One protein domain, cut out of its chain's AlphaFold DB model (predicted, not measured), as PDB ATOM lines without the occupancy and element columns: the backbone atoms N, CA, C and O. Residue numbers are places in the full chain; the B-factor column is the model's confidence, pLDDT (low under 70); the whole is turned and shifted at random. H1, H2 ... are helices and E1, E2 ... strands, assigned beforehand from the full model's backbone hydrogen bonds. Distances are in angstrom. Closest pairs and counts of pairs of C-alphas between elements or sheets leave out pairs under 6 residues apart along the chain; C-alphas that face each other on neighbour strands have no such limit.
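AT A GLANCE: This is residues 182 to 340 of the 574 residues of an uncharacterized protein of Sorangium cellulosum (UniProt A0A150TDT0). What shape do these coordinates draw? Two five-stranded sheets stand one after the other along the longest axis, with E5, an edge strand of the first, meeting one face of the second. H1 and H2 cover one face of the first sheet, and H2 is also over E8 and E7, so that it packs between the two sheets. What are the parts and the size? The printed part has 159 residues with two named helices and ten named strands, in the order E1 H1 E2 E3 E4 H2 E5 E6 E7 E8 E9 E10, and its class is mixed, helices and strands. The first sheet, E2 E3 E4 E1 E5, is antiparallel and the second, E6 E10 E9 E8 E7, is mixed; the whole is compact, with a radius of gyration of the C-alphas of 15.7 A and spans of 53 by 36 by 26 A.

IN THESE COORDINATES: Where do the first elements lie? E1 is residues 185 to 190, from C-alpha 185 at (61.234, 118.984, 106.449), and H1 is residues 194 to 201. E2 is residues 215 to 219, E3 residues 222 to 226 and E4 residues 237 to 241. H2, residues 244 to 254, is 15.2 A long, and E5, residues 260 to 265, is 17.5 A long. Where do the others lie? E6 is residues 267 to 272, E7 residues 296 to 305 with 28.4 A, and E8 residues 308 to 317 with 29.5 A. E9, residues 320 to 327, is 20.8 A long and bends by 54 degrees at residue 323. E10 is residues 333 to 338 and ends at C-alpha 338, (61.220, 137.598, 114.859).

HOW THE PARTS SIT: How is the first sheet joined? E1 is antiparallel to E5, with N 188 and O 262 at 2.8 A, and to E4, with N 187 and O 239 at 2.9 A. E2 E3 E4 form a meander, each strand the antiparallel neighbour of the one before, with N 217 and O 224 at 2.9 A and N 223 and O 240 at 2.9 A. E4, H2 and E5 form a split strand-helix-strand unit, two strands running the same way with E1 between them, and its crossover is right-handed. Where are the helices? H1 and H2 are on the same face of this sheet, two layers, at heights over the sheet of 8.4 A and 8.3 A. They touch at a steep tilt of 56 degrees, opposite ways, the closest C-alphas being those of Leu 197 and Ala 250, 6.0 A apart. In both, every O i to N i+4 pair is within hydrogen-bond range. How is the second sheet joined, and what is on it? E7 E8 E9 E10 form another meander, with N 301 and O 312 at 2.8 A, N 313 and O 325 at 2.8 A, and N 326 and O 335 at 2.8 A, while E6 is parallel to E10, with N 269 and O 334 at 2.8 A. H2 is on it too, at a height over the sheet of 9.2 A, and its closest C-alpha pair with E8 is Glu 245 and Val 309, 6.0 A. The closest C-alphas of E5 and E10 are those of Cys 265 and Leu 334, 5.8 A apart.

THE WHOLE: How far does it reach? The two C-alphas farthest apart, those of Ala 208 and Gly 276, are 52.8 A apart, and the printed part has no cut. Which links are long? They are H1 to E2, 13 residues, and E6 to E7, 23 residues, in which residues 287 to 288 pair antiparallel with residues 299 to 300 of E7. Where is confidence low? The mean pLDDT of the printed part is 86.0, and residues 229 to 232, 266, 283 to 284, 290 to 296 and 332 are under 70.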
ATOM      1  N   LEU A 182      57.944 112.388 104.995       81.44
ATOM      2  CA  LEU A 182      58.945 113.295 104.407       81.44
ATOM      3  C   LEU A 182      58.440 114.732 104.241       81.44
ATOM      4  O   LEU A 182      59.208 115.634 103.923       81.44
ATOM      5  N   HIS A 183      57.142 114.954 104.436       73.25
ATOM      6  CA  HIS A 183      56.496 116.248 104.231       73.25
ATOM      7  C   HIS A 183      56.866 117.299 105.291       73.25
ATOM      8  O   HIS A 183      56.627 118.484 105.074       73.25
ATOM      9  N   HIS A 184      57.457 116.882 106.418       75.00
ATOM     10  CA  HIS A 184      57.743 117.764 107.548       75.00
ATOM     11  C   HIS A 184      58.957 118.664 107.345       75.00
ATOM     12  O   HIS A 184      58.948 119.767 107.875       75.00
ATOM     13  N   LEU A 185      59.994 118.224 106.626       84.12
ATOM     14  CA  LEU A 185      61.234 118.984 106.449       84.12
ATOM     15  C   LEU A 185      61.491 119.215 104.966       84.12
ATOM     16  O   LEU A 185      61.546 118.266 104.177       84.12
ATOM     17  N   ARG A 186      61.689 120.480 104.588       87.94
ATOM     18  CA  ARG A 186      61.893 120.849 103.191       87.94
ATOM     19  C   ARG A 186      62.995 121.883 103.007       87.94
ATOM     20  O   ARG A 186      63.112 122.830 103.782       87.94
ATOM     21  N   LEU A 187      63.740 121.727 101.918       90.25
ATOM     22  CA  LEU A 187      64.565 122.773 101.321       90.25
ATOM     23  C   LEU A 187      63.967 123.160  99.972       90.25
ATOM     24  O   LEU A 187      63.610 122.301  99.168       90.25
ATOM     25  N   GLU A 188      63.890 124.451  99.716       88.69
ATOM     26  CA  GLU A 188      63.506 125.007  98.431       88.69
ATOM     27  C   GLU A 188      64.673 125.785  97.835       88.69
ATOM     28  O   GLU A 188      65.323 126.539  98.556       88.69
ATOM     29  N   ALA A 189      64.917 125.630  96.534       89.38
ATOM     30  CA  ALA A 189      65.966 126.336  95.812       89.38
ATOM     31  C   ALA A 189      65.470 126.929  94.485       89.38
ATOM     32  O   ALA A 189      64.618 126.338  93.821       89.38
ATOM     33  N   ARG A 190      66.042 128.067  94.071       88.19
ATOM     34  CA  ARG A 190      65.865 128.650  92.727       88.19
ATOM     35  C   ARG A 190      67.166 129.299  92.221       88.19
ATOM     36  O   ARG A 190      67.892 129.858  93.040       88.19
ATOM     37  N   PRO A 191      67.471 129.288  90.909       89.75
ATOM     38  CA  PRO A 191      66.758 128.549  89.865       89.75
ATOM     39  C   PRO A 191      66.898 127.026  90.051       89.75
ATOM     40  O   PRO A 191      67.625 126.573  90.938       89.75
ATOM     41  N   ARG A 192      66.204 126.251  89.207       91.31
ATOM     42  CA  ARG A 192      66.199 124.781  89.213       91.31
ATOM     43  C   ARG A 192      67.600 124.187  89.392       91.31
ATOM     44  O   ARG A 192      68.515 124.465  88.616       91.31
ATOM     45  N   ALA A 193      67.741 123.330  90.396       93.25
ATOM     46  CA  ALA A 193      68.967 122.637  90.777       93.25
ATOM     47  C   ALA A 193      68.759 121.117  90.957       93.25
ATOM     48  O   ALA A 193      69.619 120.449  91.533       93.25
ATOM     49  N   GLY A 194      67.647 120.559  90.455       94.69
ATOM     50  CA  GLY A 194      67.238 119.164  90.671       94.69
ATOM     51  C   GLY A 194      68.315 118.127  90.368       94.69
ATOM     52  O   GLY A 194      68.651 117.329  91.237       94.69
ATOM     53  N   ALA A 195      68.921 118.175  89.178       95.06
ATOM     54  CA  ALA A 195      69.951 117.209  88.781       95.06
ATOM     55  C   ALA A 195      71.198 117.252  89.685       95.06
ATOM     56  O   ALA A 195      71.707 116.210  90.089       95.06
ATOM     57  N   ARG A 196      71.653 118.459  90.045       95.75
ATOM     58  CA  ARG A 196      72.803 118.674  90.939       95.75
ATOM     59  C   ARG A 196      72.525 118.140  92.342       95.75
ATOM     60  O   ARG A 196      73.371 117.480  92.937       95.75
ATOM     61  N   LEU A 197      71.338 118.436  92.864       97.00
ATOM     62  CA  LEU A 197      70.890 117.951  94.164       97.00
ATOM     63  C   LEU A 197      70.745 116.426  94.161       97.00
ATOM     64  O   LEU A 197      71.197 115.773  95.094       97.00
ATOM     65  N   ALA A 198      70.180 115.852  93.099       97.25
ATOM     66  CA  ALA A 198      70.019 114.413  92.964       97.25
ATOM     67  C   ALA A 198      71.359 113.671  92.924       97.25
ATOM     68  O   ALA A 198      71.505 112.663  93.611       97.25
ATOM     69  N   GLU A 199      72.344 114.185  92.182       96.50
ATOM     70  CA  GLU A 199      73.700 113.627  92.154       96.50
ATOM     71  C   GLU A 199      74.336 113.638  93.550       96.50
ATOM     72  O   GLU A 199      74.799 112.602  94.025       96.50
ATOM     73  N   ALA A 200      74.294 114.784  94.238       95.94
ATOM     74  CA  ALA A 200      74.890 114.933  95.564       95.94
ATOM     75  C   ALA A 200      74.202 114.076  96.641       95.94
ATOM     76  O   ALA A 200      74.858 113.584  97.557       95.94
ATOM     77  N   LEU A 201      72.885 113.892  96.533       96.62
ATOM     78  CA  LEU A 201      72.072 113.157  97.504       96.62
ATOM     79  C   LEU A 201      71.916 111.665  97.164       96.62
ATOM     80  O   LEU A 201      71.366 110.910  97.967       96.62
ATOM     81  N   GLY A 202      72.397 111.228  95.995       96.38
ATOM     82  CA  GLY A 202      72.253 109.852  95.515       96.38
ATOM     83  C   GLY A 202      70.821 109.478  95.110       96.38
ATOM     84  O   GLY A 202      70.461 108.299  95.158       96.38
ATOM     85  N   ALA A 203      70.000 110.459  94.727       96.94
ATOM     86  CA  ALA A 203      68.616 110.250  94.313       96.94
ATOM     87  C   ALA A 203      68.530 109.794  92.850       96.94
ATOM     88  O   ALA A 203      69.269 110.262  91.982       96.94
ATOM     89  N   ARG A 204      67.606 108.876  92.553       96.81
ATOM     90  CA  ARG A 204      67.449 108.299  91.209       96.81
ATOM     91  C   ARG A 204      66.243 108.895  90.491       96.81
ATOM     92  O   ARG A 204      65.210 109.076  91.131       96.81
ATOM     93  N   PRO A 205      66.335 109.167  89.178       95.50
ATOM     94  CA  PRO A 205      65.221 109.736  88.429       95.50
ATOM     95  C   PRO A 205      64.050 108.753  88.332       95.50
ATOM     96  O   PRO A 205      64.238 107.556  88.101       95.50
ATOM     97  N   ILE A 206      62.831 109.277  88.442       94.75
ATOM     98  CA  ILE A 206      61.578 108.535  88.304       94.75
ATOM     99  C   ILE A 206      60.920 108.921  86.984       94.75
ATOM    100  O   ILE A 206      60.135 109.867  86.909       94.75
ATOM    101  N   ALA A 207      61.227 108.164  85.928       92.38
ATOM    102  CA  ALA A 207      60.726 108.438  84.580       92.38
ATOM    103  C   ALA A 207      59.189 108.463  84.501       92.38
ATOM    104  O   ALA A 207      58.631 109.298  83.802       92.38
ATOM    105  N   ALA A 208      58.501 107.602  85.259       91.12
ATOM    106  CA  ALA A 208      57.037 107.534  85.257       91.12
ATOM    107  C   ALA A 208      56.361 108.817  85.782       91.12
ATOM    108  O   ALA A 208      55.251 109.126  85.371       91.12
ATOM    109  N   ALA A 209      57.032 109.584  86.648       89.00
ATOM    110  CA  ALA A 209      56.512 110.827  87.225       89.00
ATOM    111  C   ALA A 209      57.212 112.089  86.684       89.00
ATOM    112  O   ALA A 209      56.905 113.193  87.132       89.00
ATOM    113  N   SER A 210      58.144 111.930  85.737       92.88
ATOM    114  CA  SER A 210      58.927 113.024  85.153       92.88
ATOM    115  C   SER A 210      58.470 113.328  83.730       92.88
ATOM    116  O   SER A 210      58.363 112.428  82.902       92.88
ATOM    117  N   ASP A 211      58.242 114.601  83.434       92.38
ATOM    118  CA  ASP A 211      57.816 115.105  82.132       92.38
ATOM    119  C   ASP A 211      58.446 116.475  81.820       92.38
ATOM    120  O   ASP A 211      59.386 116.915  82.480       92.38
ATOM    121  N   ALA A 212      57.943 117.162  80.791       89.88
ATOM    122  CA  ALA A 212      58.457 118.468  80.375       89.88
ATOM    123  C   ALA A 212      58.304 119.570  81.444       89.88
ATOM    124  O   ALA A 212      59.001 120.581  81.381       89.88
ATOM    125  N   TYR A 213      57.407 119.392  82.417       87.69
ATOM    126  CA  TYR A 213      57.114 120.401  83.433       87.69
ATOM    127  C   TYR A 213      57.858 120.123  84.736       87.69
ATOM    128  O   TYR A 213      58.325 121.063  85.383       87.69
ATOM    129  N   HIS A 214      57.992 118.845  85.099       87.00
ATOM    130  CA  HIS A 214      58.580 118.413  86.362       87.00
ATOM    131  C   HIS A 214      59.534 117.246  86.165       87.00
ATOM    132  O   HIS A 214      59.227 116.307  85.439       87.00
ATOM    133  N   THR A 215      60.649 117.242  86.886       93.19
ATOM    134  CA  THR A 215      61.477 116.041  87.036       93.19
ATOM    135  C   THR A 215      61.469 115.597  88.490       93.19
ATOM    136  O   THR A 215      61.555 116.422  89.397       93.19
ATOM    137  N   VAL A 216      61.320 114.293  88.713       93.75
ATOM    138  CA  VAL A 216      61.218 113.695  90.046       93.75
ATOM    139  C   VAL A 216      62.401 112.767  90.268       93.75
ATOM    140  O   VAL A 216      62.666 111.896  89.437       93.75
ATOM    141  N   TRP A 217      63.069 112.910  91.410       96.44
ATOM    142  CA  TRP A 217      64.048 111.943  91.899       96.44
ATOM    143  C   TRP A 217      63.637 111.423  93.267       96.44
ATOM    144  O   TRP A 217      63.037 112.139  94.067       96.44
ATOM    145  N   ASP A 218      63.986 110.173  93.530       94.81
ATOM    146  CA  ASP A 218      63.590 109.452  94.732       94.81
ATOM    147  C   ASP A 218      64.795 108.707  95.319       94.81
ATOM    148  O   ASP A 218      65.645 108.174  94.593       94.81
ATOM    149  N   ALA A 219      64.865 108.684  96.642       94.25
ATOM    150  CA  ALA A 219      65.750 107.857  97.455       94.25
ATOM    151  C   ALA A 219      64.987 107.469  98.726       94.25
ATOM    152  O   ALA A 219      63.957 108.055  98.999       94.25
ATOM    153  N   GLU A 220      65.448 106.503  99.522       90.06
ATOM    154  CA  GLU A 220      64.674 105.953 100.655       90.06
ATOM    155  C   GLU A 220      64.205 107.000 101.689       90.06
ATOM    156  O   GLU A 220      63.114 106.886 102.257       90.06
ATOM    157  N   ASP A 221      64.977 108.060 101.898       92.25
ATOM    158  CA  ASP A 221      64.779 109.064 102.944       92.25
ATOM    159  C   ASP A 221      64.568 110.494 102.420       92.25
ATOM    160  O   ASP A 221      64.536 111.434 103.219       92.25
ATOM    161  N   LEU A 222      64.404 110.668 101.104       94.75
ATOM    162  CA  LEU A 222      64.103 111.960 100.490       94.75
ATOM    163  C   LEU A 222      63.436 111.832  99.116       94.75
ATOM    164  O   LEU A 222      63.586 110.829  98.421       94.75
ATOM    165  N   VAL A 223      62.750 112.896  98.703       94.25
ATOM    166  CA  VAL A 223      62.196 113.073  97.355       94.25
ATOM    167  C   VAL A 223      62.556 114.467  96.853       94.25
ATOM    168  O   VAL A 223      62.436 115.446  97.590       94.25
ATOM    169  N   ILE A 224      62.985 114.565  95.596       94.81
ATOM    170  CA  ILE A 224      63.310 115.832  94.931       94.81
ATOM    171  C   ILE A 224      62.304 116.068  93.810       94.81
ATOM    172  O   ILE A 224      62.139 115.217  92.936       94.81
ATOM    173  N   LEU A 225      61.673 117.238  93.818       91.88
ATOM    174  CA  LEU A 225      60.784 117.717  92.764       91.88
ATOM    175  C   LEU A 225      61.416 118.949  92.119       91.88
ATOM    176  O   LEU A 225      61.578 119.974  92.775       91.88
ATOM    177  N   ASP A 226      61.793 118.861  90.849       92.00
ATOM    178  CA  ASP A 226      62.333 119.988  90.087       92.00
ATOM    179  C   ASP A 226      61.264 120.541  89.145       92.00
ATOM    180  O   ASP A 226      60.844 119.865  88.206       92.00
ATOM    181  N   GLY A 227      60.808 121.757  89.439       84.38
ATOM    182  CA  GLY A 227      59.504 122.309  89.075       84.38
ATOM    183  C   GLY A 227      58.570 122.358  90.293       84.38
ATOM    184  O   GLY A 227      58.414 121.360  90.998       84.38
ATOM    185  N   HIS A 228      57.956 123.517  90.564       75.62
ATOM    186  CA  HIS A 228      57.050 123.672  91.708       75.62
ATOM    187  C   HIS A 228      55.748 122.879  91.513       75.62
ATOM    188  O   HIS A 228      55.118 123.054  90.472       75.62
ATOM    189  N   PRO A 229      55.279 122.114  92.523       67.00
ATOM    190  CA  PRO A 229      54.074 121.291  92.470       67.00
ATOM    191  C   PRO A 229      52.860 122.014  91.905       67.00
ATOM    192  O   PRO A 229      52.161 121.450  91.086       67.00
ATOM    193  N   SER A 230      52.626 123.272  92.284       64.69
ATOM    194  CA  SER A 230      51.474 124.037  91.789       64.69
ATOM    195  C   SER A 230      51.583 124.512  90.338       64.69
ATOM    196  O   SER A 230      50.612 125.026  89.801       64.69
ATOM    197  N   GLY A 231      52.760 124.412  89.712       66.44
ATOM    198  CA  GLY A 231      53.073 125.057  88.434       66.44
ATOM    199  C   GLY A 231      53.261 126.580  88.515       66.44
ATOM    200  O   GLY A 231      53.748 127.168  87.554       66.44
ATOM    201  N   ALA A 232      52.943 127.222  89.648       65.31
ATOM    202  CA  ALA A 232      53.015 128.680  89.814       65.31
ATOM    203  C   ALA A 232      54.444 129.237  89.831       65.31
ATOM    204  O   ALA A 232      54.686 130.359  89.398       65.31
ATOM    205  N   ALA A 233      55.395 128.442  90.321       72.50
ATOM    206  CA  ALA A 233      56.798 128.826  90.422       72.50
ATOM    207  C   ALA A 233      57.687 127.806  89.693       72.50
ATOM    208  O   ALA A 233      58.416 127.023  90.311       72.50
ATOM    209  N   PRO A 234      57.597 127.737  88.355       77.44
ATOM    210  CA  PRO A 234      58.228 126.675  87.587       77.44
ATOM    211  C   PRO A 234      59.756 126.681  87.700       77.44
ATOM    212  O   PRO A 234      60.359 125.681  87.345       77.44
ATOM    213  N   ASP A 235      60.398 127.738  88.192       84.06
ATOM    214  CA  ASP A 235      61.851 127.861  88.348       84.06
ATOM    215  C   ASP A 235      62.418 127.216  89.627       84.06
ATOM    216  O   ASP A 235      63.627 127.283  89.846       84.06
ATOM    217  N   ARG A 236      61.580 126.589  90.461       86.94
ATOM    218  CA  ARG A 236      61.975 126.075  91.781       86.94
ATOM    219  C   ARG A 236      62.283 124.580  91.804       86.94
ATOM    220  O   ARG A 236      61.662 123.800  91.089       86.94
ATOM    221  N   THR A 237      63.165 124.176  92.714       91.38
ATOM    222  CA  THR A 237      63.374 122.784  93.139       91.38
ATOM    223  C   THR A 237      63.000 122.627  94.610       91.38
ATOM    224  O   THR A 237      63.427 123.427  95.441       91.38
ATOM    225  N   LEU A 238      62.260 121.574  94.946       90.44
ATOM    226  CA  LEU A 238      61.908 121.192  96.312       90.44
ATOM    227  C   LEU A 238      62.595 119.881  96.693       90.44
ATOM    228  O   LEU A 238      62.536 118.908  95.945       90.44
ATOM    229  N   VAL A 239      63.197 119.841  97.877       93.12
ATOM    230  CA  VAL A 239      63.758 118.635  98.496       93.12
ATOM    231  C   VAL A 239      62.976 118.354  99.770       93.12
ATOM    232  O   VAL A 239      63.061 119.130 100.717       93.12
ATOM    233  N   PHE A 240      62.235 117.252  99.793       91.06
ATOM    234  CA  PHE A 240      61.567 116.716 100.978       91.06
ATOM    235  C   PHE A 240      62.469 115.663 101.596       91.06
ATOM    236  O   PHE A 240      62.886 114.751 100.887       91.06
ATOM    237  N   ALA A 241      62.785 115.768 102.883       91.19
ATOM    238  CA  ALA A 241      63.732 114.857 103.519       91.19
ATOM    239  C   ALA A 241      63.265 114.408 104.900       91.19
ATOM    240  O   ALA A 241      62.511 115.097 105.579       91.19
ATOM    241  N   ARG A 242      63.752 113.245 105.336       88.62
ATOM    242  CA  ARG A 242      63.454 112.702 106.666       88.62
ATOM    243  C   ARG A 242      64.233 113.392 107.786       88.62
ATOM    244  O   ARG A 242      63.806 113.333 108.933       88.62
ATOM    245  N   SER A 243      65.386 113.989 107.481       90.69
ATOM    246  CA  SER A 243      66.279 114.546 108.498       90.69
ATOM    247  C   SER A 243      66.961 115.841 108.064       90.69
ATOM    248  O   SER A 243      67.135 116.121 106.871       90.69
ATOM    249  N   VAL A 244      67.388 116.623 109.058       92.62
ATOM    250  CA  VAL A 244      68.108 117.886 108.859       92.62
ATOM    251  C   VAL A 244      69.478 117.645 108.223       92.62
ATOM    252  O   VAL A 244      69.921 118.458 107.418       92.62
ATOM    253  N   GLU A 245      70.124 116.503 108.473       92.81
ATOM    254  CA  GLU A 245      71.391 116.129 107.832       92.81
ATOM    255  C   GLU A 245      71.257 116.021 106.313       92.81
ATOM    256  O   GLU A 245      72.151 116.456 105.586       92.81
ATOM    257  N   ARG A 246      70.141 115.471 105.819       93.38
ATOM    258  CA  ARG A 246      69.879 115.385 104.376       93.38
ATOM    259  C   ARG A 246      69.645 116.753 103.760       93.38
ATOM    260  O   ARG A 246      70.199 117.043 102.700       93.38
ATOM    261  N   LEU A 247      68.901 117.622 104.441       94.06
ATOM    262  CA  LEU A 247      68.763 119.008 104.001       94.06
ATOM    263  C   LEU A 247      70.107 119.749 104.047       94.06
ATOM    264  O   LEU A 247      70.409 120.516 103.139       94.06
ATOM    265  N   ALA A 248      70.960 119.489 105.040       94.75
ATOM    266  CA  ALA A 248      72.290 120.081 105.119       94.75
ATOM    267  C   ALA A 248      73.198 119.631 103.967       94.75
ATOM    268  O   ALA A 248      73.853 120.475 103.364       94.75
ATOM    269  N   GLN A 249      73.175 118.349 103.587       95.56
ATOM    270  CA  GLN A 249      73.864 117.860 102.382       95.56
ATOM    271  C   GLN A 249      73.362 118.570 101.116       95.56
ATOM    272  O   GLN A 249      74.156 118.941 100.253       95.56
ATOM    273  N   ALA A 250      72.051 118.813 101.017       95.44
ATOM    274  CA  ALA A 250      71.469 119.574  99.916       95.44
ATOM    275  C   ALA A 250      71.978 121.031  99.898       95.44
ATOM    276  O   ALA A 250      72.354 121.540  98.844       95.44
ATOM    277  N   VAL A 251      72.069 121.689 101.059       95.06
ATOM    278  CA  VAL A 251      72.641 123.043 101.191       95.06
ATOM    279  C   VAL A 251      74.123 123.070 100.805       95.06
ATOM    280  O   VAL A 251      74.543 123.973 100.084       95.06
ATOM    281  N   GLU A 252      74.914 122.074 101.216       95.50
ATOM    282  CA  GLU A 252      76.320 121.939 100.800       95.50
ATOM    283  C   GLU A 252      76.443 121.769  99.289       95.50
ATOM    284  O   GLU A 252      77.291 122.403  98.661       95.50
ATOM    285  N   ALA A 253      75.560 120.973  98.683       95.50
ATOM    286  CA  ALA A 253      75.529 120.798  97.241       95.50
ATOM    287  C   ALA A 253      75.220 122.113  96.512       95.50
ATOM    288  O   ALA A 253      75.782 122.354  95.445       95.50
ATOM    289  N   LEU A 254      74.381 122.990  97.069       93.88
ATOM    290  CA  LEU A 254      74.072 124.306  96.492       93.88
ATOM    291  C   LEU A 254      75.169 125.354  96.719       93.88
ATOM    292  O   LEU A 254      75.178 126.373  96.020       93.88
ATOM    293  N   ALA A 255      76.105 125.125  97.641       91.44
ATOM    294  CA  ALA A 255      77.170 126.075  97.937       91.44
ATOM    295  C   ALA A 255      78.007 126.399  96.682       91.44
ATOM    296  O   ALA A 255      78.367 125.526  95.886       91.44
ATOM    297  N   GLY A 256      78.291 127.690  96.485       84.88
ATOM    298  CA  GLY A 256      79.027 128.193  95.319       84.88
ATOM    299  C   GLY A 256      78.253 128.153  93.993       84.88
ATOM    300  O   GLY A 256      78.818 128.494  92.956       84.88
ATOM    301  N   SER A 257      76.982 127.745  94.001       88.12
ATOM    302  CA  SER A 257      76.078 127.903  92.858       88.12
ATOM    303  C   SER A 257      75.375 129.273  92.902       88.12
ATOM    304  O   SER A 257      75.346 129.906  93.957       88.12
ATOM    305  N   PRO A 258      74.783 129.748  91.788       85.12
ATOM    306  CA  PRO A 258      73.950 130.953  91.798       85.12
ATOM    307  C   PRO A 258      72.578 130.731  92.459       85.12
ATOM    308  O   PRO A 258      71.762 131.649  92.464       85.12
ATOM    309  N   ALA A 259      72.293 129.522  92.963       85.62
ATOM    310  CA  ALA A 259      71.016 129.226  93.583       85.62
ATOM    311  C   ALA A 259      70.865 129.957  94.918       85.62
ATOM    312  O   ALA A 259      71.795 130.043  95.720       85.62
ATOM    313  N   VAL A 260      69.653 130.434  95.160       87.69
ATOM    314  CA  VAL A 260      69.185 130.863  96.471       87.69
ATOM    315  C   VAL A 260      68.323 129.760  97.073       87.69
ATOM    316  O   VAL A 260      67.672 129.029  96.324       87.69
ATOM    317  N   ALA A 261      68.294 129.638  98.399       88.62
ATOM    318  CA  ALA A 261      67.527 128.591  99.064       88.62
ATOM    319  C   ALA A 261      66.835 129.043 100.357       88.62
ATOM    320  O   ALA A 261      67.279 129.980 101.018       88.62
ATOM    321  N   ALA A 262      65.753 128.355 100.722       87.38
ATOM    322  CA  ALA A 262      65.062 128.511 101.999       87.38
ATOM    323  C   ALA A 262      64.659 127.161 102.596       87.38
ATOM    324  O   ALA A 262      64.342 126.216 101.875       87.38
ATOM    325  N   ILE A 263      64.650 127.094 103.924       87.88
ATOM    326  CA  ILE A 263      64.148 125.953 104.690       87.88
ATOM    327  C   ILE A 263      62.690 126.183 105.086       87.88
ATOM    328  O   ILE A 263      62.272 127.310 105.352       87.88
ATOM    329  N   ALA A 264      61.922 125.102 105.141       80.56
ATOM    330  CA  ALA A 264      60.542 125.109 105.602       80.56
ATOM    331  C   ALA A 264      60.241 123.854 106.421       80.56
ATOM    332  O   ALA A 264      60.878 122.811 106.239       80.56
ATOM    333  N   CYS A 265      59.252 123.970 107.306       77.75
ATOM    334  CA  CYS A 265      58.815 122.883 108.160       77.75
ATOM    335  C   CYS A 265      57.299 122.882 108.356       77.75
ATOM    336  O   CYS A 265      56.693 123.952 108.364       77.75
ATOM    337  N   GLY A 266      56.709 121.696 108.527       67.56
ATOM    338  CA  GLY A 266      55.278 121.541 108.811       67.56
ATOM    339  C   GLY A 266      54.864 122.090 110.180       67.56
ATOM    340  O   GLY A 266      53.755 122.599 110.319       67.56
ATOM    341  N   GLU A 267      55.761 122.054 111.170       74.38
ATOM    342  CA  GLU A 267      55.533 122.647 112.487       74.38
ATOM    343  C   GLU A 267      56.490 123.821 112.729       74.38
ATOM    344  O   GLU A 267      57.708 123.708 112.576       74.38
ATOM    345  N   VAL A 268      55.942 124.967 113.142       76.44
ATOM    346  CA  VAL A 268      56.714 126.184 113.416       76.44
ATOM    347  C   VAL A 268      56.377 126.703 114.806       76.44
ATOM    348  O   VAL A 268      55.215 126.894 115.154       76.44
ATOM    349  N   THR A 269      57.409 126.976 115.596       80.62
ATOM    350  CA  THR A 269      57.293 127.704 116.863       80.62
ATOM    351  C   THR A 269      57.761 129.131 116.643       80.62
ATOM    352  O   THR A 269      58.858 129.345 116.137       80.62
ATOM    353  N   VAL A 270      56.928 130.114 116.986       83.75
ATOM    354  CA  VAL A 270      57.251 131.529 116.773       83.75
ATOM    355  C   VAL A 270      57.601 132.189 118.101       83.75
ATOM    356  O   VAL A 270      56.814 132.158 119.044       83.75
ATOM    357  N   ALA A 271      58.772 132.816 118.163       86.31
ATOM    358  CA  ALA A 271      59.206 133.664 119.262       86.31
ATOM    359  C   ALA A 271      59.304 135.115 118.781       86.31
ATOM    360  O   ALA A 271      60.072 135.431 117.872       86.31
ATOM    361  N   LEU A 272      58.544 136.010 119.411       87.38
ATOM    362  CA  LEU A 272      58.629 137.447 119.163       87.38
ATOM    363  C   LEU A 272      59.586 138.083 120.170       87.38
ATOM    364  O   LEU A 272      59.532 137.782 121.363       87.38
ATOM    365  N   ARG A 273      60.484 138.936 119.678       90.12
ATOM    366  CA  ARG A 273      61.551 139.571 120.458       90.12
ATOM    367  C   ARG A 273      61.658 141.053 120.134       90.12
ATOM    368  O   ARG A 273      61.275 141.499 119.047       90.12
ATOM    369  N   ASP A 274      62.225 141.799 121.072       88.75
ATOM    370  CA  ASP A 274      62.495 143.218 120.890       88.75
ATOM    371  C   ASP A 274      63.568 143.430 119.800       88.75
ATOM    372  O   ASP A 274      64.586 142.731 119.800       88.75
ATOM    373  N   PRO A 275      63.420 144.425 118.901       87.31
ATOM    374  CA  PRO A 275      64.415 144.715 117.861       87.31
ATOM    375  C   PRO A 275      65.828 145.009 118.390       87.31
ATOM    376  O   PRO A 275      66.808 144.862 117.663       87.31
ATOM    377  N   GLY A 276      65.950 145.449 119.648       86.06
ATOM    378  CA  GLY A 276      67.235 145.692 120.312       86.06
ATOM    379  C   GLY A 276      67.990 144.419 120.712       86.06
ATOM    380  O   GLY A 276      69.197 144.483 120.924       86.06
ATOM    381  N   GLU A 277      67.306 143.274 120.784       89.81
ATOM    382  CA  GLU A 277      67.903 141.956 121.048       89.81
ATOM    383  C   GLU A 277      68.406 141.273 119.766       89.81
ATOM    384  O   GLU A 277      68.957 140.171 119.827       89.81
ATOM    385  N   ALA A 278      68.190 141.896 118.603       89.69
ATOM    386  CA  ALA A 278      68.567 141.332 117.317       89.69
ATOM    387  C   ALA A 278      70.085 141.103 117.247       89.69
ATOM    388  O   ALA A 278      70.863 142.036 117.490       89.69
ATOM    389  N   PRO A 279      70.540 139.891 116.882       89.25
ATOM    390  CA  PRO A 279      71.954 139.643 116.677       89.25
ATOM    391  C   PRO A 279      72.470 140.427 115.464       89.25
ATOM    392  O   PRO A 279      71.724 140.802 114.553       89.25
ATOM    393  N   ALA A 280      73.784 140.649 115.431       86.50
ATOM    394  CA  ALA A 280      74.434 141.111 114.213       86.50
ATOM    395  C   ALA A 280      74.269 140.046 113.108       86.50
ATOM    396  O   ALA A 280      74.381 138.854 113.415       86.50
ATOM    397  N   PRO A 281      74.043 140.441 111.840       82.88
ATOM    398  CA  PRO A 281      73.982 139.489 110.737       82.88
ATOM    399  C   PRO A 281      75.260 138.662 110.656       82.88
ATOM    400  O   PRO A 281      76.368 139.200 110.776       82.88
ATOM    401  N   ALA A 282      75.123 137.356 110.429       78.75
ATOM    402  CA  ALA A 282      76.280 136.511 110.198       78.75
ATOM    403  C   ALA A 282      77.077 137.020 108.984       78.75
ATOM    404  O   ALA A 282      76.536 137.275 107.910       78.75
ATOM    405  N   SER A 283      78.401 137.124 109.128       65.75
ATOM    406  CA  SER A 283      79.268 137.662 108.072       65.75
ATOM    407  C   SER A 283      79.355 136.774 106.822       65.75
ATOM    408  O   SER A 283      79.847 137.230 105.791       65.75
ATOM    409  N   ARG A 284      78.970 135.490 106.918       66.81
ATOM    410  CA  ARG A 284      79.046 134.504 105.827       66.81
ATOM    411  C   ARG A 284      77.915 133.474 105.919       66.81
ATOM    412  O   ARG A 284      77.827 132.749 106.906       66.81
ATOM    413  N   GLY A 285      77.111 133.384 104.861       71.38
ATOM    414  CA  GLY A 285      76.222 132.255 104.573       71.38
ATOM    415  C   GLY A 285      76.861 131.262 103.605       71.38
ATOM    416  O   GLY A 285      77.787 131.625 102.879       71.38
ATOM    417  N   LEU A 286      76.362 130.025 103.579       78.62
ATOM    418  CA  LEU A 286      76.739 129.033 102.561       78.62
ATOM    419  C   LEU A 286      75.955 129.244 101.264       78.62
ATOM    420  O   LEU A 286      76.516 129.116 100.177       78.62
ATOM    421  N   VAL A 287      74.670 129.577 101.397       79.19
ATOM    422  CA  VAL A 287      73.750 129.804 100.281       79.19
ATOM    423  C   VAL A 287      72.947 131.078 100.565       79.19
ATOM    424  O   VAL A 287      72.479 131.248 101.695       79.19
ATOM    425  N   PRO A 288      72.802 131.998  99.599       79.62
ATOM    426  CA  PRO A 288      71.926 133.154  99.759       79.62
ATOM    427  C   PRO A 288      70.455 132.725  99.875       79.62
ATOM    428  O   PRO A 288      70.058 131.692  99.342       79.62
ATOM    429  N   ILE A 289      69.625 133.519 100.545       78.69
ATOM    430  CA  ILE A 289      68.167 133.308 100.556       78.69
ATOM    431  C   ILE A 289      67.548 134.115  99.415       78.69
ATOM    432  O   ILE A 289      68.054 135.179  99.061       78.69
ATOM    433  N   GLY A 290      66.471 133.602  98.814       64.50
ATOM    434  CA  GLY A 290      65.740 134.325  97.784       64.50
ATOM    435  C   GLY A 290      65.042 135.509  98.422       64.50
ATOM    436  O   GLY A 290      64.365 135.352  99.426       64.50
ATOM    437  N   LEU A 291      65.237 136.703  97.895       60.31
ATOM    438  CA  LEU A 291      64.703 137.908  98.510       60.31
ATOM    439  C   LEU A 291      64.087 138.766  97.414       60.31
ATOM    440  O   LEU A 291      64.640 138.871  96.319       60.31
ATOM    441  N   ASP A 292      62.907 139.307  97.694       50.62
ATOM    442  CA  ASP A 292      62.095 140.024  96.709       50.62
ATOM    443  C   ASP A 292      62.569 141.471  96.535       50.62
ATOM    444  O   ASP A 292      62.189 142.146  95.580       50.62
ATOM    445  N   ARG A 293      63.426 141.957  97.448       52.69
ATOM    446  CA  ARG A 293      63.922 143.337  97.453       52.69
ATOM    447  C   ARG A 293      65.456 143.408  97.462       52.69
ATOM    448  O   ARG A 293      66.089 142.622  98.159       52.69
ATOM    449  N   PRO A 294      66.076 144.395  96.784       54.41
ATOM    450  CA  PRO A 294      67.540 144.536  96.726       54.41
ATOM    451  C   PRO A 294      68.228 144.773  98.082       54.41
ATOM    452  O   PRO A 294      69.406 144.469  98.247       54.41
ATOM    453  N   GLU A 295      67.506 145.368  99.034       61.03
ATOM    454  CA  GLU A 295      68.000 145.713 100.376       61.03
ATOM    455  C   GLU A 295      67.942 144.543 101.356       61.03
ATOM    456  O   GLU A 295      68.581 144.574 102.409       61.03
ATOM    457  N   GLN A 296      67.161 143.522 101.017       65.19
ATOM    458  CA  GLN A 296      67.094 142.304 101.791       65.19
ATOM    459  C   GLN A 296      68.362 141.501 101.516       65.19
ATOM    460  O   GLN A 296      68.766 141.282 100.370       65.19
ATOM    461  N   ARG A 297      68.985 141.033 102.591       74.62
ATOM    462  CA  ARG A 297      70.032 140.021 102.514       74.62
ATOM    463  C   ARG A 297      69.663 138.872 103.424       74.62
ATOM    464  O   ARG A 297      68.793 138.963 104.290       74.62
ATOM    465  N   GLY A 298      70.242 137.728 103.124       82.38
ATOM    466  CA  GLY A 298      69.861 136.526 103.809       82.38
ATOM    467  C   GLY A 298      70.802 135.399 103.486       82.38
ATOM    468  O   GLY A 298      71.315 135.286 102.371       82.38
ATOM    469  N   ALA A 299      71.033 134.582 104.496       87.06
ATOM    470  CA  ALA A 299      72.003 133.516 104.462       87.06
ATOM    471  C   ALA A 299      71.409 132.263 105.089       87.06
ATOM    472  O   ALA A 299      70.903 132.287 106.212       87.06
ATOM    473  N   LEU A 300      71.537 131.155 104.370       90.25
ATOM    474  CA  LEU A 300      71.367 129.817 104.900       90.25
ATOM    475  C   LEU A 300      72.745 129.251 105.250       90.25
ATOM    476  O   LEU A 300      73.688 129.312 104.450       90.25
ATOM    477  N   ARG A 301      72.877 128.724 106.466       91.69
ATOM    478  CA  ARG A 301      74.120 128.164 107.002       91.69
ATOM    479  C   ARG A 301      73.860 126.868 107.759       91.69
ATOM    480  O   ARG A 301      72.754 126.606 108.222       91.69
ATOM    481  N   ILE A 302      74.918 126.081 107.875       93.75
ATOM    482  CA  ILE A 302      74.937 124.813 108.595       93.75
ATOM    483  C   ILE A 302      75.748 125.039 109.865       93.75
ATOM    484  O   ILE A 302      76.914 125.435 109.775       93.75
ATOM    485  N   GLU A 303      75.167 124.785 111.035       92.69
ATOM    486  CA  GLU A 303      75.942 124.697 112.273       92.69
ATOM    487  C   GLU A 303      76.119 123.223 112.642       92.69
ATOM    488  O   GLU A 303      75.180 122.429 112.638       92.69
ATOM    489  N   ARG A 304      77.360 122.836 112.941       91.44
ATOM    490  CA  ARG A 304      77.692 121.478 113.376       91.44
ATOM    491  C   ARG A 304      78.041 121.534 114.854       91.44
ATOM    492  O   ARG A 304      78.995 122.204 115.243       91.44
ATOM    493  N   THR A 305      77.257 120.842 115.665       83.31
ATOM    494  CA  THR A 305      77.394 120.788 117.124       83.31
ATOM    495  C   THR A 305      77.637 119.350 117.576       83.31
ATOM    496  O   THR A 305      77.483 118.411 116.797       83.31
ATOM    497  N   ALA A 306      77.991 119.152 118.850       83.56
ATOM    498  CA  ALA A 306      78.119 117.808 119.420       83.56
ATOM    499  C   ALA A 306      76.798 117.013 119.374       83.56
ATOM    500  O   ALA A 306      76.825 115.787 119.332       83.56
ATOM    501  N   SER A 307      75.655 117.706 119.356       83.31
ATOM    502  CA  SER A 307      74.316 117.117 119.254       83.31
ATOM    503  C   SER A 307      73.846 116.862 117.817       83.31
ATOM    504  O   SER A 307      72.767 116.310 117.643       83.31
ATOM    505  N   GLY A 308      74.625 117.247 116.798       91.00
ATOM    506  CA  GLY A 308      74.315 117.011 115.385       91.00
ATOM    507  C   GLY A 308      74.322 118.282 114.533       91.00
ATOM    508  O   GLY A 308      74.990 119.269 114.864       91.00
ATOM    509  N   VAL A 309      73.610 118.242 113.404       93.25
ATOM    510  CA  VAL A 309      73.596 119.309 112.393       93.25
ATOM    511  C   VAL A 309      72.332 120.156 112.514       93.25
ATOM    512  O   VAL A 309      71.242 119.611 112.449       93.25
ATOM    513  N   SER A 310      72.467 121.477 112.630       93.62
ATOM    514  CA  SER A 310      71.344 122.412 112.507       93.62
ATOM    515  C   SER A 310      71.440 123.226 111.220       93.62
ATOM    516  O   SER A 310      72.529 123.500 110.698       93.62
ATOM    517  N   LEU A 311      70.278 123.620 110.702       93.56
ATOM    518  CA  LEU A 311      70.172 124.583 109.613       93.56
ATOM    519  C   LEU A 311      69.654 125.899 110.159       93.56
ATOM    520  O   LEU A 311      68.587 125.944 110.765       93.56
ATOM    521  N   VAL A 312      70.405 126.966 109.906       93.12
ATOM    522  CA  VAL A 312      70.044 128.315 110.327       93.12
ATOM    523  C   VAL A 312      69.877 129.187 109.098       93.12
ATOM    524  O   VAL A 312      70.790 129.335 108.287       93.12
ATOM    525  N   GLN A 313      68.699 129.772 108.974       91.31
ATOM    526  CA  GLN A 313      68.343 130.730 107.948       91.31
ATOM    527  C   GLN A 313      68.133 132.087 108.614       91.31
ATOM    528  O   GLN A 313      67.226 132.240 109.425       91.31
ATOM    529  N   GLU A 314      68.935 133.081 108.258       90.75
ATOM    530  CA  GLU A 314      68.807 134.443 108.783       90.75
ATOM    531  C   GLU A 314      68.422 135.392 107.656       90.75
ATOM    532  O   GLU A 314      69.016 135.352 106.578       90.75
ATOM    533  N   ARG A 315      67.429 136.245 107.912       87.44
ATOM    534  CA  ARG A 315      67.066 137.365 107.042       87.44
ATOM    535  C   ARG A 315      67.451 138.660 107.726       87.44
ATOM    536  O   ARG A 315      67.064 138.908 108.871       87.44
ATOM    537  N   ASP A 316      68.182 139.490 107.002       84.56
ATOM    538  CA  ASP A 316      68.602 140.799 107.455       84.56
ATOM    539  C   ASP A 316      68.084 141.917 106.546       84.56
ATOM    540  O   ASP A 316      67.852 141.753 105.344       84.56
ATOM    541  N   PHE A 317      67.854 143.066 107.171       79.69
ATOM    542  CA  PHE A 317      67.410 144.284 106.518       79.69
ATOM    543  C   PHE A 317      68.137 145.467 107.145       79.69
ATOM    544  O   PHE A 317      68.211 145.587 108.371       79.69
ATOM    545  N   GLY A 318      68.726 146.326 106.310       75.81
ATOM    546  CA  GLY A 318      69.488 147.479 106.795       75.81
ATOM    547  C   GLY A 318      70.651 147.109 107.729       75.81
ATOM    548  O   GLY A 318      71.009 147.899 108.601       75.81
ATOM    549  N   GLY A 319      71.223 145.905 107.587       80.62
ATOM    550  CA  GLY A 319      72.337 145.424 108.411       80.62
ATOM    551  C   GLY A 319      71.951 144.893 109.798       80.62
ATOM    552  O   GLY A 319      72.815 144.813 110.670       80.62
ATOM    553  N   ARG A 320      70.681 144.533 110.024       83.75
ATOM    554  CA  ARG A 320      70.199 143.886 111.258       83.75
ATOM    555  C   ARG A 320      69.377 142.648 110.935       83.75
ATOM    556  O   ARG A 320      68.586 142.684 109.995       83.75
ATOM    557  N   VAL A 321      69.530 141.586 111.724       89.31
ATOM    558  CA  VAL A 321      68.694 140.385 111.592       89.31
ATOM    559  C   VAL A 321      67.273 140.715 112.044       89.31
ATOM    560  O   VAL A 321      67.072 141.186 113.161       89.31
ATOM    561  N   LEU A 322      66.293 140.469 111.178       87.06
ATOM    562  CA  LEU A 322      64.872 140.613 111.511       87.06
ATOM    563  C   LEU A 322      64.227 139.269 111.821       87.06
ATOM    564  O   LEU A 322      63.393 139.181 112.722       87.06
ATOM    565  N   GLU A 323      64.629 138.229 111.093       89.62
ATOM    566  CA  GLU A 323      64.078 136.886 111.225       89.62
ATOM    567  C   GLU A 323      65.201 135.852 111.244       89.62
ATOM    568  O   GLU A 323      66.179 135.947 110.496       89.62
ATOM    569  N   ARG A 324      65.032 134.835 112.087       91.19
ATOM    570  CA  ARG A 324      65.873 133.641 112.117       91.19
ATOM    571  C   ARG A 324      64.978 132.420 112.144       91.19
ATOM    572  O   ARG A 324      64.172 132.276 113.061       91.19
ATOM    573  N   HIS A 325      65.159 131.541 111.173       90.94
ATOM    574  CA  HIS A 325      64.618 130.194 111.204       90.94
ATOM    575  C   HIS A 325      65.726 129.212 111.552       90.94
ATOM    576  O   HIS A 325      66.801 129.246 110.955       90.94
ATOM    577  N   GLU A 326      65.460 128.330 112.500       92.62
ATOM    578  CA  GLU A 326      66.401 127.310 112.933       92.62
ATOM    579  C   GLU A 326      65.718 125.946 112.957       92.62
ATOM    580  O   GLU A 326      64.713 125.753 113.642       92.62
ATOM    581  N   LEU A 327      66.268 125.008 112.185       91.31
ATOM    582  CA  LEU A 327      65.962 123.587 112.300       91.31
ATOM    583  C   LEU A 327      67.021 122.949 113.203       91.31
ATOM    584  O   LEU A 327      68.185 122.876 112.786       91.31
ATOM    585  N   PRO A 328      66.660 122.521 114.425       90.06
ATOM    586  CA  PRO A 328      67.601 121.894 115.340       90.06
ATOM    587  C   PRO A 328      68.005 120.491 114.849       90.06
ATOM    588  O   PRO A 328      67.297 119.901 114.036       90.06
ATOM    589  N   PRO A 329      69.100 119.909 115.374       85.75
ATOM    590  CA  PRO A 329      69.548 118.571 114.973       85.75
ATOM    591  C   PRO A 329      68.550 117.452 115.270       85.75
ATOM    592  O   PRO A 329      68.523 116.433 114.589       85.75
ATOM    593  N   VAL A 330      67.748 117.632 116.320       80.12
ATOM    594  CA  VAL A 330      66.727 116.681 116.748       80.12
ATOM    595  C   VAL A 330      65.414 117.431 116.892       80.12
ATOM    596  O   VAL A 330      65.346 118.434 117.603       80.12
ATOM    597  N   GLY A 331      64.381 116.913 116.236       71.12
ATOM    598  CA  GLY A 331      63.044 117.489 116.216       71.12
ATOM    599  C   GLY A 331      62.550 117.746 114.797       71.12
ATOM    600  O   GLY A 331      63.300 117.724 113.825       71.12
ATOM    601  N   ASP A 332      61.256 117.988 114.710       69.62
ATOM    602  CA  ASP A 332      60.468 118.226 113.503       69.62
ATOM    603  C   ASP A 332      59.814 119.614 113.538       69.62
ATOM    604  O   ASP A 332      58.799 119.846 112.891       69.62
ATOM    605  N   ARG A 333      60.400 120.541 114.310       81.25
ATOM    606  CA  ARG A 333      59.904 121.906 114.496       81.25
ATOM    607  C   ARG A 333      60.932 122.932 114.067       81.25
ATOM    608  O   ARG A 333      62.079 122.904 114.510       81.25
ATOM    609  N   LEU A 334      60.481 123.901 113.282       83.56
ATOM    610  CA  LEU A 334      61.231 125.110 112.975       83.56
ATOM    611  C   LEU A 334      61.070 126.115 114.116       83.56
ATOM    612  O   LEU A 334      59.956 126.539 114.431       83.56
ATOM    613  N   ALA A 335      62.175 126.538 114.717       88.19
ATOM    614  CA  ALA A 335      62.180 127.695 115.599       88.19
ATOM    615  C   ALA A 335      62.272 128.968 114.749       88.19
ATOM    616  O   ALA A 335      63.293 129.223 114.113       88.19
ATOM    617  N   HIS A 336      61.209 129.764 114.724       88.06
ATOM    618  CA  HIS A 336      61.147 131.053 114.045       88.06
ATOM    619  C   HIS A 336      61.218 132.181 115.075       88.06
ATOM    620  O   HIS A 336      60.275 132.421 115.821       88.06
ATOM    621  N   THR A 337      62.330 132.907 115.106       89.50
ATOM    622  CA  THR A 337      62.468 134.116 115.928       89.50
ATOM    623  C   THR A 337      62.305 135.363 115.070       89.50
ATOM    624  O   THR A 337      62.960 135.476 114.035       89.50
ATOM    625  N   ARG A 338      61.463 136.303 115.515       90.00
ATOM    626  CA  ARG A 338      61.220 137.598 114.859       90.00
ATOM    627  C   ARG A 338      61.561 138.738 115.813       90.00
ATOM    628  O   ARG A 338      60.889 138.916 116.828       90.00
ATOM    629  N   TRP A 339      62.563 139.543 115.471       91.12
ATOM    630  CA  TRP A 339      62.980 140.723 116.244       91.12
ATOM    631  C   TRP A 339      62.244 141.979 115.780       91.12
ATOM    632  O   TRP A 339      62.840 142.965 115.353       91.12
ATOM    633  N   MET A 340      60.918 141.898 115.803       89.88
ATOM    634  CA  MET A 340      60.025 142.907 115.231       89.88
ATOM    635  C   MET A 340      58.926 143.326 116.205       89.88
ATOM    636  O   MET A 340      57.928 143.890 115.774       89.88
TER     637      MET A 340